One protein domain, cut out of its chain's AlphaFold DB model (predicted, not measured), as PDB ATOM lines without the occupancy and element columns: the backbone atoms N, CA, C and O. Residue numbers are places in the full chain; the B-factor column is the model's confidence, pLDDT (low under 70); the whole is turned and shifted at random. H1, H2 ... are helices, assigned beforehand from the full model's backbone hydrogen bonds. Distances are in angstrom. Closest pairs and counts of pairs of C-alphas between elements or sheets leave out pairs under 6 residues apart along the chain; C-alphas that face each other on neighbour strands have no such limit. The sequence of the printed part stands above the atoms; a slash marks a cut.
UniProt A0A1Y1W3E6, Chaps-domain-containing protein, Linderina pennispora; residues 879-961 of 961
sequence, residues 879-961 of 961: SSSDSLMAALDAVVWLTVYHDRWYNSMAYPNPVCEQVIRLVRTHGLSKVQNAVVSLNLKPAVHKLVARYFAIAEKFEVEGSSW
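AT A GLANCE: This is residues 879 to 961 of the 961 residues of the protein "Chaps-domain-containing protein" of Linderina pennispora (UniProt A0A1Y1W3E6). Two helical hairpins, H1 with H2 and H3 with H4, are stacked as two layers, with the helices of one hairpin crossing those of the other. H4 kinks near residue 947, and an unnamed tail follows it. The printed part has 83 residues with four named helices, H1, H2, H3 and H4 in chain order, and no named strand: the class is all helix. It is compact, with a radius of gyration of the C-alphas of 11.7 A, and rounded, spanning 32 by 26 by 19 A.

HOW THE PARTS SIT: H1, residues 881 to 900, and H2, residues 910 to 922, touch and form a hairpin, running opposite ways at a shallow tilt of 25 degrees; their closest C-alphas, of Val 891 and Val 911, are 6.5 A apart. H4, residues 938 to 953, touches H1 with residues 940 to 944 alone; the closest C-alphas, of Thr 895 and Val 944, are 6.3 A apart. The lines of H1 and H4 stand at 72 degrees, only just about perpendicular. H4 touches H2 with residues 947 to 951 alone, closest at the C-alphas of Cys 912 and Tyr 947, 5.9 A. H3, residues 924 to 933, and H4 form the other hairpin, opposite ways at a shallow tilt of 5 degrees, with the C-alphas of Leu 924 and Phe 948 closest at 7.5 A. H1 and H3 only just touch, with 3 pairs of C-alphas within 8 A, the closest those of Leu 888 and Val 931, 6.9 A. Every O i to N i+4 pair is within hydrogen-bond range in H1, H2 and H3, and 7 of 12 in H4.

IN THESE COORDINATES: H1 runs 28.6 A from C-alpha 881 at (8.703, 57.697, -0.600). H2 measures 18.6 A, H3 14.3 A and H4 21.4 A, ending at C-alpha 953, (8.396, 32.830, 2.808).

THE WHOLE: The C-alphas farthest apart, of Trp 901 and Trp 961, are 33.5 A apart. The printed part has no cut and no long link, and no printed residue is under 70 in pLDDT.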
ATOM      1  N   SER A 879       5.208  56.819   5.897       86.06
ATOM      2  CA  SER A 879       4.585  56.283   4.675       86.06
ATOM      3  C   SER A 879       5.058  56.923   3.352       86.06
ATOM      4  O   SER A 879       4.730  56.411   2.271       86.06
ATOM      5  N   SER A 880       5.834  58.012   3.415       91.12
ATOM      6  CA  SER A 880       6.383  58.726   2.254       91.12
ATOM      7  C   SER A 880       7.382  57.883   1.453       91.12
ATOM      8  O   SER A 880       7.930  56.885   1.920       91.12
ATOM      9  N   SER A 881       7.638  58.296   0.211       90.00
ATOM     10  CA  SER A 881       8.703  57.697  -0.600       90.00
ATOM     11  C   SER A 881      10.099  58.067  -0.090       90.00
ATOM     12  O   SER A 881      11.016  57.265  -0.232       90.00
ATOM     13  N   ASP A 882      10.267  59.240   0.521       89.50
ATOM     14  CA  ASP A 882      11.586  59.744   0.912       89.50
ATOM     15  C   ASP A 882      12.105  59.039   2.175       89.50
ATOM     16  O   ASP A 882      13.258  58.606   2.195       89.50
ATOM     17  N   SER A 883      11.239  58.802   3.175       90.62
ATOM     18  CA  SER A 883      11.591  57.974   4.344       90.62
ATOM     19  C   SER A 883      11.898  56.530   3.935       90.62
ATOM     20  O   SER A 883      12.889  55.960   4.387       90.62
ATOM     21  N   LEU A 884      11.118  55.960   3.003       94.50
ATOM     22  CA  LEU A 884      11.384  54.632   2.438       94.50
ATOM     23  C   LEU A 884      12.760  54.561   1.757       94.50
ATOM     24  O   LEU A 884      13.507  53.613   1.987       94.50
ATOM     25  N   MET A 885      13.123  55.547   0.932       94.88
ATOM     26  CA  MET A 885      14.419  55.548   0.240       94.88
ATOM     27  C   MET A 885      15.595  55.729   1.212       94.88
ATOM     28  O   MET A 885      16.611  55.051   1.054       94.88
ATOM     29  N   ALA A 886      15.449  56.567   2.244       93.94
ATOM     30  CA  ALA A 886      16.458  56.731   3.291       93.94
ATOM     31  C   ALA A 886      16.638  55.456   4.140       93.94
ATOM     32  O   ALA A 886      17.768  55.022   4.381       93.94
ATOM     33  N   ALA A 887      15.537  54.798   4.518       95.81
ATOM     34  CA  ALA A 887      15.573  53.509   5.203       95.81
ATOM     35  C   ALA A 887      16.233  52.421   4.336       95.81
ATOM     36  O   ALA A 887      17.032  51.625   4.829       95.81
ATOM     37  N   LEU A 888      15.940  52.392   3.032       95.88
ATOM     38  CA  LEU A 888      16.510  51.400   2.121       95.88
ATOM     39  C   LEU A 888      18.015  51.582   1.888       95.88
ATOM     40  O   LEU A 888      18.710  50.569   1.808       95.88
ATOM     41  N   ASP A 889      18.546  52.809   1.844       94.00
ATOM     42  CA  ASP A 889      20.004  53.008   1.810       94.00
ATOM     43  C   ASP A 889      20.659  52.484   3.101       94.00
ATOM     44  O   ASP A 889      21.616  51.707   3.043       94.00
ATOM     45  N   ALA A 890      20.073  52.769   4.271       95.50
ATOM     46  CA  ALA A 890      20.541  52.211   5.543       95.50
ATOM     47  C   ALA A 890      20.539  50.666   5.541       95.50
ATOM     48  O   ALA A 890      21.534  50.042   5.923       95.50
ATOM     49  N   VAL A 891      19.476  50.029   5.028       96.06
ATOM     50  CA  VAL A 891      19.403  48.564   4.845       96.06
ATOM     51  C   VAL A 891      20.512  48.054   3.918       96.06
ATOM     52  O   VAL A 891      21.103  47.009   4.209       96.06
ATOM     53  N   VAL A 892      20.839  48.759   2.829       94.44
ATOM     54  CA  VAL A 892      21.943  48.397   1.918       94.44
ATOM     55  C   VAL A 892      23.289  48.450   2.648       94.44
ATOM     56  O   VAL A 892      24.029  47.460   2.636       94.44
ATOM     57  N   TRP A 893      23.595  49.558   3.328       93.50
ATOM     58  CA  TRP A 893      24.848  49.744   4.068       93.50
ATOM     59  C   TRP A 893      25.035  48.712   5.187       93.50
ATOM     60  O   TRP A 893      26.091  48.075   5.276       93.50
ATOM     61  N   LEU A 894      23.999  48.484   5.998       93.62
ATOM     62  CA  LEU A 894      24.010  47.482   7.066       93.62
ATOM     63  C   LEU A 894      24.114  46.058   6.506       93.62
ATOM     64  O   LEU A 894      24.839  45.232   7.055       93.62
ATOM     65  N   THR A 895      23.480  45.770   5.367       92.81
ATOM     66  CA  THR A 895      23.592  44.469   4.684       92.81
ATOM     67  C   THR A 895      25.014  44.180   4.205       92.81
ATOM     68  O   THR A 895      25.512  43.067   4.400       92.81
ATOM     69  N   VAL A 896      25.687  45.165   3.606       91.56
ATOM     70  CA  VAL A 896      27.078  45.023   3.148       91.56
ATOM     71  C   VAL A 896      28.034  44.874   4.338       91.56
ATOM     72  O   VAL A 896      28.928  44.025   4.306       91.56
ATOM     73  N   TYR A 897      27.809  45.616   5.426       91.31
ATOM     74  CA  TYR A 897      28.545  45.452   6.683       91.31
ATOM     75  C   TYR A 897      28.313  44.072   7.332       91.31
ATOM     76  O   TYR A 897      29.262  43.424   7.774       91.31
ATOM     77  N   HIS A 898      27.076  43.569   7.329       91.19
ATOM     78  CA  HIS A 898      26.740  42.234   7.823       91.19
ATOM     79  C   HIS A 898      27.444  41.130   7.027       91.19
ATOM     80  O   HIS A 898      28.052  40.244   7.629       91.19
ATOM     81  N   ASP A 899      27.452  41.191   5.693       89.69
ATOM     82  CA  ASP A 899      28.165  40.190   4.891       89.69
ATOM     83  C   ASP A 899      29.697  40.276   5.057       89.69
ATOM     84  O   ASP A 899      30.365  39.240   5.152       89.69
ATOM     85  N   ARG A 900      30.251  41.492   5.213       88.44
ATOM     86  CA  ARG A 900      31.667  41.731   5.558       88.44
ATOM     87  C   ARG A 900      32.086  41.046   6.864       88.44
ATOM     88  O   ARG A 900      33.249  40.654   6.973       88.44
ATOM     89  N   TRP A 901      31.174  40.904   7.822       88.75
ATOM     90  CA  TRP A 901      31.407  40.275   9.127       88.75
ATOM     91  C   TRP A 901      30.699  38.925   9.286       88.75
ATOM     92  O   TRP A 901      30.340  38.523  10.390       88.75
ATOM     93  N   TYR A 902      30.540  38.194   8.177       91.00
ATOM     94  CA  TYR A 902      30.073  36.800   8.152       91.00
ATOM     95  C   TYR A 902      28.678  36.597   8.770       91.00
ATOM     96  O   TYR A 902      28.311  35.481   9.157       91.00
ATOM     97  N   ASN A 903      27.878  37.666   8.829       92.44
ATOM     98  CA  ASN A 903      26.471  37.613   9.177       92.44
ATOM     99  C   ASN A 903      25.640  37.319   7.916       92.44
ATOM    100  O   ASN A 903      25.224  38.210   7.171       92.44
ATOM    101  N   SER A 904      25.414  36.026   7.686       90.44
ATOM    102  CA  SER A 904      24.474  35.493   6.693       90.44
ATOM    103  C   SER A 904      23.077  35.206   7.256       90.44
ATOM    104  O   SER A 904      22.213  34.772   6.501       90.44
ATOM    105  N   MET A 905      22.849  35.465   8.549       92.25
ATOM    106  CA  MET A 905      21.544  35.347   9.196       92.25
ATOM    107  C   MET A 905      20.645  36.478   8.694       92.25
ATOM    108  O   MET A 905      20.827  37.649   9.033       92.25
ATOM    109  N   ALA A 906      19.715  36.120   7.811       89.94
ATOM    110  CA  ALA A 906      18.720  37.044   7.278       89.94
ATOM    111  C   ALA A 906      17.697  37.409   8.358       89.94
ATOM    112  O   ALA A 906      17.392  38.578   8.536       89.94
ATOM    113  N   TYR A 907      17.227  36.411   9.101       90.19
ATOM    114  CA  TYR A 907      16.219  36.522  10.148       90.19
ATOM    115  C   TYR A 907      16.458  35.404  11.184       90.19
ATOM    116  O   TYR A 907      16.875  34.314  10.773       90.19
ATOM    117  N   PRO A 908      16.237  35.641  12.492       89.50
ATOM    118  CA  PRO A 908      15.997  36.949  13.117       89.50
ATOM    119  C   PRO A 908      17.223  37.868  12.992       89.50
ATOM    120  O   PRO A 908      18.359  37.402  12.950       89.50
ATOM    121  N   ASN A 909      16.995  39.174  12.846       90.62
ATOM    122  CA  ASN A 909      18.039  40.189  12.653       90.62
ATOM    123  C   ASN A 909      17.398  41.587  12.814       90.62
ATOM    124  O   ASN A 909      16.375  41.806  12.161       90.62
ATOM    125  N   PRO A 910      17.981  42.545  13.564       91.56
ATOM    126  CA  PRO A 910      17.421  43.899  13.701       91.56
ATOM    127  C   PRO A 910      17.181  44.628  12.367       91.56
ATOM    128  O   PRO A 910      16.233  45.393  12.229       91.56
ATOM    129  N   VAL A 911      17.985  44.349  11.333       94.06
ATOM    130  CA  VAL A 911      17.768  44.906   9.982       94.06
ATOM    131  C   VAL A 911      16.536  44.287   9.311       94.06
ATOM    132  O   VAL A 911      15.846  44.957   8.547       94.06
ATOM    133  N   CYS A 912      16.231  43.018   9.598       93.00
ATOM    134  CA  CYS A 912      15.054  42.338   9.058       93.00
ATOM    135  C   CYS A 912      13.761  42.795   9.735       93.00
ATOM    136  O   CYS A 912      12.754  42.933   9.054       93.00
ATOM    137  N   GLU A 913      13.814  43.062  11.041       92.19
ATOM    138  CA  GLU A 913      12.727  43.654  11.830       92.19
ATOM    139  C   GLU A 913      12.262  44.977  11.192       92.19
ATOM    140  O   GLU A 913      11.094  45.134  10.830       92.19
ATOM    141  N   GLN A 914      13.200  45.894  10.914       94.19
ATOM    142  CA  GLN A 914      12.869  47.169  10.270       94.19
ATOM    143  C   GLN A 914      12.478  47.015   8.788       94.19
ATOM    144  O   GLN A 914      11.594  47.727   8.315       94.19
ATOM    145  N   VAL A 915      13.051  46.051   8.055       94.00
ATOM    146  CA  VAL A 915      12.581  45.689   6.700       94.00
ATOM    147  C   VAL A 915      11.131  45.198   6.718       94.00
ATOM    148  O   VAL A 915      10.353  45.576   5.844       94.00
ATOM    149  N   ILE A 916      10.744  44.394   7.707       92.88
ATOM    150  CA  ILE A 916       9.371  43.912   7.871       92.88
ATOM    151  C   ILE A 916       8.435  45.069   8.239       92.88
ATOM    152  O   ILE A 916       7.370  45.189   7.635       92.88
ATOM    153  N   ARG A 917       8.858  45.990   9.117       92.12
ATOM    154  CA  ARG A 917       8.119  47.231   9.413       92.12
ATOM    155  C   ARG A 917       7.842  48.045   8.139       92.12
ATOM    156  O   ARG A 917       6.696  48.406   7.892       92.12
ATOM    157  N   LEU A 918       8.840  48.222   7.262       93.50
ATOM    158  CA  LEU A 918       8.666  48.877   5.954       93.50
ATOM    159  C   LEU A 918       7.709  48.113   5.018       93.50
ATOM    160  O   LEU A 918       6.911  48.740   4.321       93.50
ATOM    161  N   VAL A 919       7.757  46.776   4.989       93.81
ATOM    162  CA  VAL A 919       6.830  45.955   4.185       93.81
ATOM    163  C   VAL A 919       5.385  46.119   4.667       93.81
ATOM    164  O   VAL A 919       4.516  46.375   3.836       93.81
ATOM    165  N   ARG A 920       5.141  46.085   5.986       90.62
ATOM    166  CA  ARG A 920       3.818  46.346   6.589       90.62
ATOM    167  C   ARG A 920       3.314  47.767   6.300       90.62
ATOM    168  O   ARG A 920       2.125  47.967   6.085       90.62
ATOM    169  N   THR A 921       4.201  48.766   6.250       91.19
ATOM    170  CA  THR A 921       3.829  50.171   5.981       91.19
ATOM    171  C   THR A 921       3.588  50.489   4.498       91.19
ATOM    172  O   THR A 921       2.781  51.364   4.184       91.19
ATOM    173  N   HIS A 922       4.294  49.835   3.570       92.56
ATOM    174  CA  HIS A 922       4.326  50.249   2.158       92.56
ATOM    175  C   HIS A 922       3.863  49.190   1.146       92.56
ATOM    176  O   HIS A 922       3.658  49.544  -0.017       92.56
ATOM    177  N   GLY A 923       3.730  47.926   1.553       93.56
ATOM    178  CA  GLY A 923       3.549  46.777   0.667       93.56
ATOM    179  C   GLY A 923       4.871  46.294   0.057       93.56
ATOM    180  O   GLY A 923       5.676  47.082  -0.452       93.56
ATOM    181  N   LEU A 924       5.094  44.978   0.073       93.88
ATOM    182  CA  LEU A 924       6.314  44.325  -0.417       93.88
ATOM    183  C   LEU A 924       6.631  44.714  -1.865       93.88
ATOM    184  O   LEU A 924       7.774  45.059  -2.172       93.88
ATOM    185  N   SER A 925       5.613  44.737  -2.728       92.88
ATOM    186  CA  SER A 925       5.729  45.137  -4.131       92.88
ATOM    187  C   SER A 925       6.348  46.531  -4.290       92.88
ATOM    188  O   SER A 925       7.186  46.746  -5.168       92.88
ATOM    189  N   LYS A 926       5.993  47.495  -3.428       93.50
ATOM    190  CA  LYS A 926       6.562  48.853  -3.456       93.50
ATOM    191  C   LYS A 926       8.004  48.864  -2.947       93.50
ATOM    192  O   LYS A 926       8.857  49.484  -3.581       93.50
ATOM    193  N   VAL A 927       8.291  48.153  -1.854       93.56
ATOM    194  CA  VAL A 927       9.638  48.066  -1.256       93.56
ATOM    195  C   VAL A 927      10.641  47.422  -2.224       93.56
ATOM    196  O   VAL A 927      11.726  47.966  -2.439       93.56
ATOM    197  N   GLN A 928      10.274  46.318  -2.885       93.00
ATOM    198  CA  GLN A 928      11.131  45.664  -3.882       93.00
ATOM    199  C   GLN A 928      11.408  46.575  -5.089       93.00
ATOM    200  O   GLN A 928      12.563  46.731  -5.490       93.00
ATOM    201  N   ASN A 929      10.378  47.230  -5.639       93.25
ATOM    202  CA  ASN A 929      10.548  48.168  -6.755       93.25
ATOM    203  C   ASN A 929      11.423  49.382  -6.380       93.25
ATOM    204  O   ASN A 929      12.233  49.829  -7.195       93.25
ATOM    205  N   ALA A 930      11.325  49.881  -5.143       93.69
ATOM    206  CA  ALA A 930      12.201  50.937  -4.639       93.69
ATOM    207  C   ALA A 930      13.676  50.484  -4.587       93.69
ATOM    208  O   ALA A 930      14.549  51.207  -5.071       93.69
ATOM    209  N   VAL A 931      13.970  49.258  -4.135       93.06
ATOM    210  CA  VAL A 931      15.344  48.712  -4.154       93.06
ATOM    211  C   VAL A 931      15.878  48.476  -5.568       93.06
ATOM    212  O   VAL A 931      17.064  48.703  -5.814       93.06
ATOM    213  N   VAL A 932      15.028  48.103  -6.528       92.06
ATOM    214  CA  VAL A 932      15.425  48.068  -7.947       92.06
ATOM    215  C   VAL A 932      15.791  49.474  -8.447       92.06
ATOM    216  O   VAL A 932      16.777  49.625  -9.172       92.06
ATOM    217  N   SER A 933      15.079  50.521  -8.012       92.88
ATOM    218  CA  SER A 933      15.368  51.911  -8.405       92.88
ATOM    219  C   SER A 933      16.710  52.453  -7.880       92.88
ATOM    220  O   SER A 933      17.288  53.346  -8.500       92.88
ATOM    221  N   LEU A 934      17.271  51.857  -6.818       90.44
ATOM    222  CA  LEU A 934      18.628  52.154  -6.330       90.44
ATOM    223  C   LEU A 934      19.743  51.673  -7.285       90.44
ATOM    224  O   LEU A 934      20.908  51.992  -7.062       90.44
ATOM    225  N   ASN A 935      19.420  50.921  -8.349       89.94
ATOM    226  CA  ASN A 935      20.368  50.452  -9.376       89.94
ATOM    227  C   ASN A 935      21.598  49.694  -8.815       89.94
ATOM    228  O   ASN A 935      22.700  49.749  -9.365       89.94
ATOM    229  N   LEU A 936      21.402  48.963  -7.713       90.44
ATOM    230  CA  LEU A 936      22.450  48.219  -7.008       90.44
ATOM    231  C   LEU A 936      23.115  47.152  -7.894       90.44
ATOM    232  O   LEU A 936      22.462  46.475  -8.691       90.44
ATOM    233  N   LYS A 937      24.414  46.902  -7.673       89.00
ATOM    234  CA  LYS A 937      25.120  45.772  -8.301       89.00
ATOM    235  C   LYS A 937      24.405  44.439  -8.032       89.00
ATOM    236  O   LYS A 937      23.995  44.211  -6.895       89.00
ATOM    237  N   PRO A 938      24.380  43.486  -8.989       89.50
ATOM    238  CA  PRO A 938      23.692  42.200  -8.819       89.50
ATOM    239  C   PRO A 938      24.084  41.408  -7.561       89.50
ATOM    240  O   PRO A 938      23.237  40.750  -6.962       89.50
ATOM    241  N   ALA A 939      25.348  41.489  -7.126       87.56
ATOM    242  CA  ALA A 939      25.809  40.853  -5.890       87.56
ATOM    243  C   ALA A 939      25.196  41.495  -4.629       87.56
ATOM    244  O   ALA A 939      24.752  40.780  -3.734       87.56
ATOM    245  N   VAL A 940      25.122  42.830  -4.584       90.44
ATOM    246  CA  VAL A 940      24.543  43.597  -3.469       90.44
ATOM    247  C   VAL A 940      23.022  43.461  -3.466       90.44
ATOM    248  O   VAL A 940      22.448  43.124  -2.437       90.44
ATOM    249  N   HIS A 941      22.377  43.586  -4.629       91.88
ATOM    250  CA  HIS A 941      20.945  43.326  -4.790       91.88
ATOM    251  C   HIS A 941      20.569  41.924  -4.281       91.88
ATOM    252  O   HIS A 941      19.603  41.774  -3.540       91.88
ATOM    253  N   LYS A 942      21.359  40.888  -4.606       91.25
ATOM    254  CA  LYS A 942      21.143  39.523  -4.096       91.25
ATOM    255  C   LYS A 942      21.320  39.411  -2.574       91.25
ATOM    256  O   LYS A 942      20.629  38.604  -1.957       91.25
ATOM    257  N   LEU A 943      22.223  40.185  -1.966       90.44
ATOM    258  CA  LEU A 943      22.355  40.233  -0.506       90.44
ATOM    259  C   LEU A 943      21.155  40.918   0.155       90.44
ATOM    260  O   LEU A 943      20.675  40.410   1.160       90.44
ATOM    261  N   VAL A 944      20.650  42.023  -0.395       92.81
ATOM    262  CA  VAL A 944      19.511  42.760   0.186       92.81
ATOM    263  C   VAL A 944      18.195  42.000  -0.022       92.81
ATOM    264  O   VAL A 944      17.421  41.825   0.917       92.81
ATOM    265  N   ALA A 945      17.987  41.416  -1.207       92.06
ATOM    266  CA  ALA A 945      16.809  40.602  -1.520       92.06
ATOM    267  C   ALA A 945      16.614  39.395  -0.581       92.06
ATOM    268  O   ALA A 945      15.494  38.906  -0.440       92.06
ATOM    269  N   ARG A 946      17.669  38.933   0.112       91.06
ATOM    270  CA  ARG A 946      17.573  37.840   1.096       91.06
ATOM    271  C   ARG A 946      16.664  38.174   2.286       91.06
ATOM    272  O   ARG A 946      16.152  37.242   2.894       91.06
ATOM    273  N   TYR A 947      16.498  39.459   2.618       90.50
ATOM    274  CA  TYR A 947      15.634  39.916   3.709       90.50
ATOM    275  C   TYR A 947      14.176  40.040   3.244       90.50
ATOM    276  O   TYR A 947      13.283  39.545   3.919       90.50
ATOM    277  N   PHE A 948      13.913  40.578   2.047       90.06
ATOM    278  CA  PHE A 948      12.548  40.613   1.487       90.06
ATOM    279  C   PHE A 948      11.980  39.209   1.236       90.06
ATOM    280  O   PHE A 948      10.803  38.965   1.479       90.06
ATOM    281  N   ALA A 949      12.835  38.252   0.861       88.88
ATOM    282  CA  ALA A 949      12.462  36.845   0.734       88.88
ATOM    283  C   ALA A 949      12.062  36.172   2.070       88.88
ATOM    284  O   ALA A 949      11.571  35.048   2.046       88.88
ATOM    285  N   ILE A 950      12.272  36.812   3.231       87.06
ATOM    286  CA  ILE A 950      11.697  36.371   4.515       87.06
ATOM    287  C   ILE A 950      10.208  36.732   4.559       87.06
ATOM    288  O   ILE A 950       9.393  35.859   4.842       87.06
ATOM    289  N   ALA A 951       9.841  37.962   4.186       86.06
ATOM    290  CA  ALA A 951       8.445  38.404   4.158       86.06
ATOM    291  C   ALA A 951       7.572  37.562   3.206       86.06
ATOM    292  O   ALA A 951       6.440  37.241   3.551       86.06
ATOM    293  N   GLU A 952       8.116  37.141   2.056       86.00
ATOM    294  CA  GLU A 952       7.455  36.193   1.140       86.00
ATOM    295  C   GLU A 952       7.290  34.792   1.752       86.00
ATOM    296  O   GLU A 952       6.209  34.214   1.713       86.00
ATOM    297  N   LYS A 953       8.366  34.221   2.310       85.81
ATOM    298  CA  LYS A 953       8.396  32.830   2.808       85.81
ATOM    299  C   LYS A 953       7.524  32.567   4.028       85.81
ATOM    300  O   LYS A 953       7.205  31.407   4.286       85.81
ATOM    301  N   PHE A 954       7.263  33.610   4.801       82.50
ATOM    302  CA  PHE A 954       6.536  33.561   6.064       82.50
ATOM    303  C   PHE A 954       5.238  34.383   6.004       82.50
ATOM    304  O   PHE A 954       4.703  34.734   7.046       82.50
ATOM    305  N   GLU A 955       4.766  34.707   4.790       84.44
ATOM    306  CA  GLU A 955       3.457  35.321   4.496       84.44
ATOM    307  C   GLU A 955       3.124  36.555   5.366       84.44
ATOM    308  O   GLU A 955       1.982  36.803   5.744       84.44
ATOM    309  N   VAL A 956       4.152  37.358   5.666       85.38
ATOM    310  CA  VAL A 956       4.083  38.527   6.561       85.38
ATOM    311  C   VAL A 956       3.086  39.563   6.026       85.38
ATOM    312  O   VAL A 956       2.961  39.738   4.813       85.38
ATOM    313  N   GLU A 957       2.395  40.292   6.908       84.38
ATOM    314  CA  GLU A 957       1.490  41.378   6.508       84.38
ATOM    315  C   GLU A 957       2.181  42.359   5.535       84.38
ATOM    316  O   GLU A 957       3.332  42.754   5.722       84.38
ATOM    317  N   GLY A 958       1.483  42.727   4.457       83.81
ATOM    318  CA  GLY A 958       2.037  43.537   3.369       83.81
ATOM    319  C   GLY A 958       2.785  42.747   2.285       83.81
ATOM    320  O   GLY A 958       3.103  43.320   1.245       83.81
ATOM    321  N   SER A 959       3.030  41.440   2.458       86.44
ATOM    322  CA  SER A 959       3.636  40.575   1.422       86.44
ATOM    323  C   SER A 959       2.765  40.397   0.172       86.44
ATOM    324  O   SER A 959       3.290  40.178  -0.917       86.44
ATOM    325  N   SER A 960       1.443  40.520   0.318       83.62
ATOM    326  CA  SER A 960       0.428  40.262  -0.712       83.62
ATOM    327  C   SER A 960      -0.176  41.524  -1.354       83.62
ATOM    328  O   SER A 960      -1.173  41.415  -2.070       83.62
ATOM    329  N   TRP A 961       0.399  42.704  -1.083       81.50
ATOM    330  CA  TRP A 961      -0.075  44.024  -1.539       81.50
ATOM    331  C   TRP A 961       0.586  44.490  -2.848       81.50
ATOM    332  O   TRP A 961       1.826  44.342  -2.982       81.50
TER     333      TRP A 961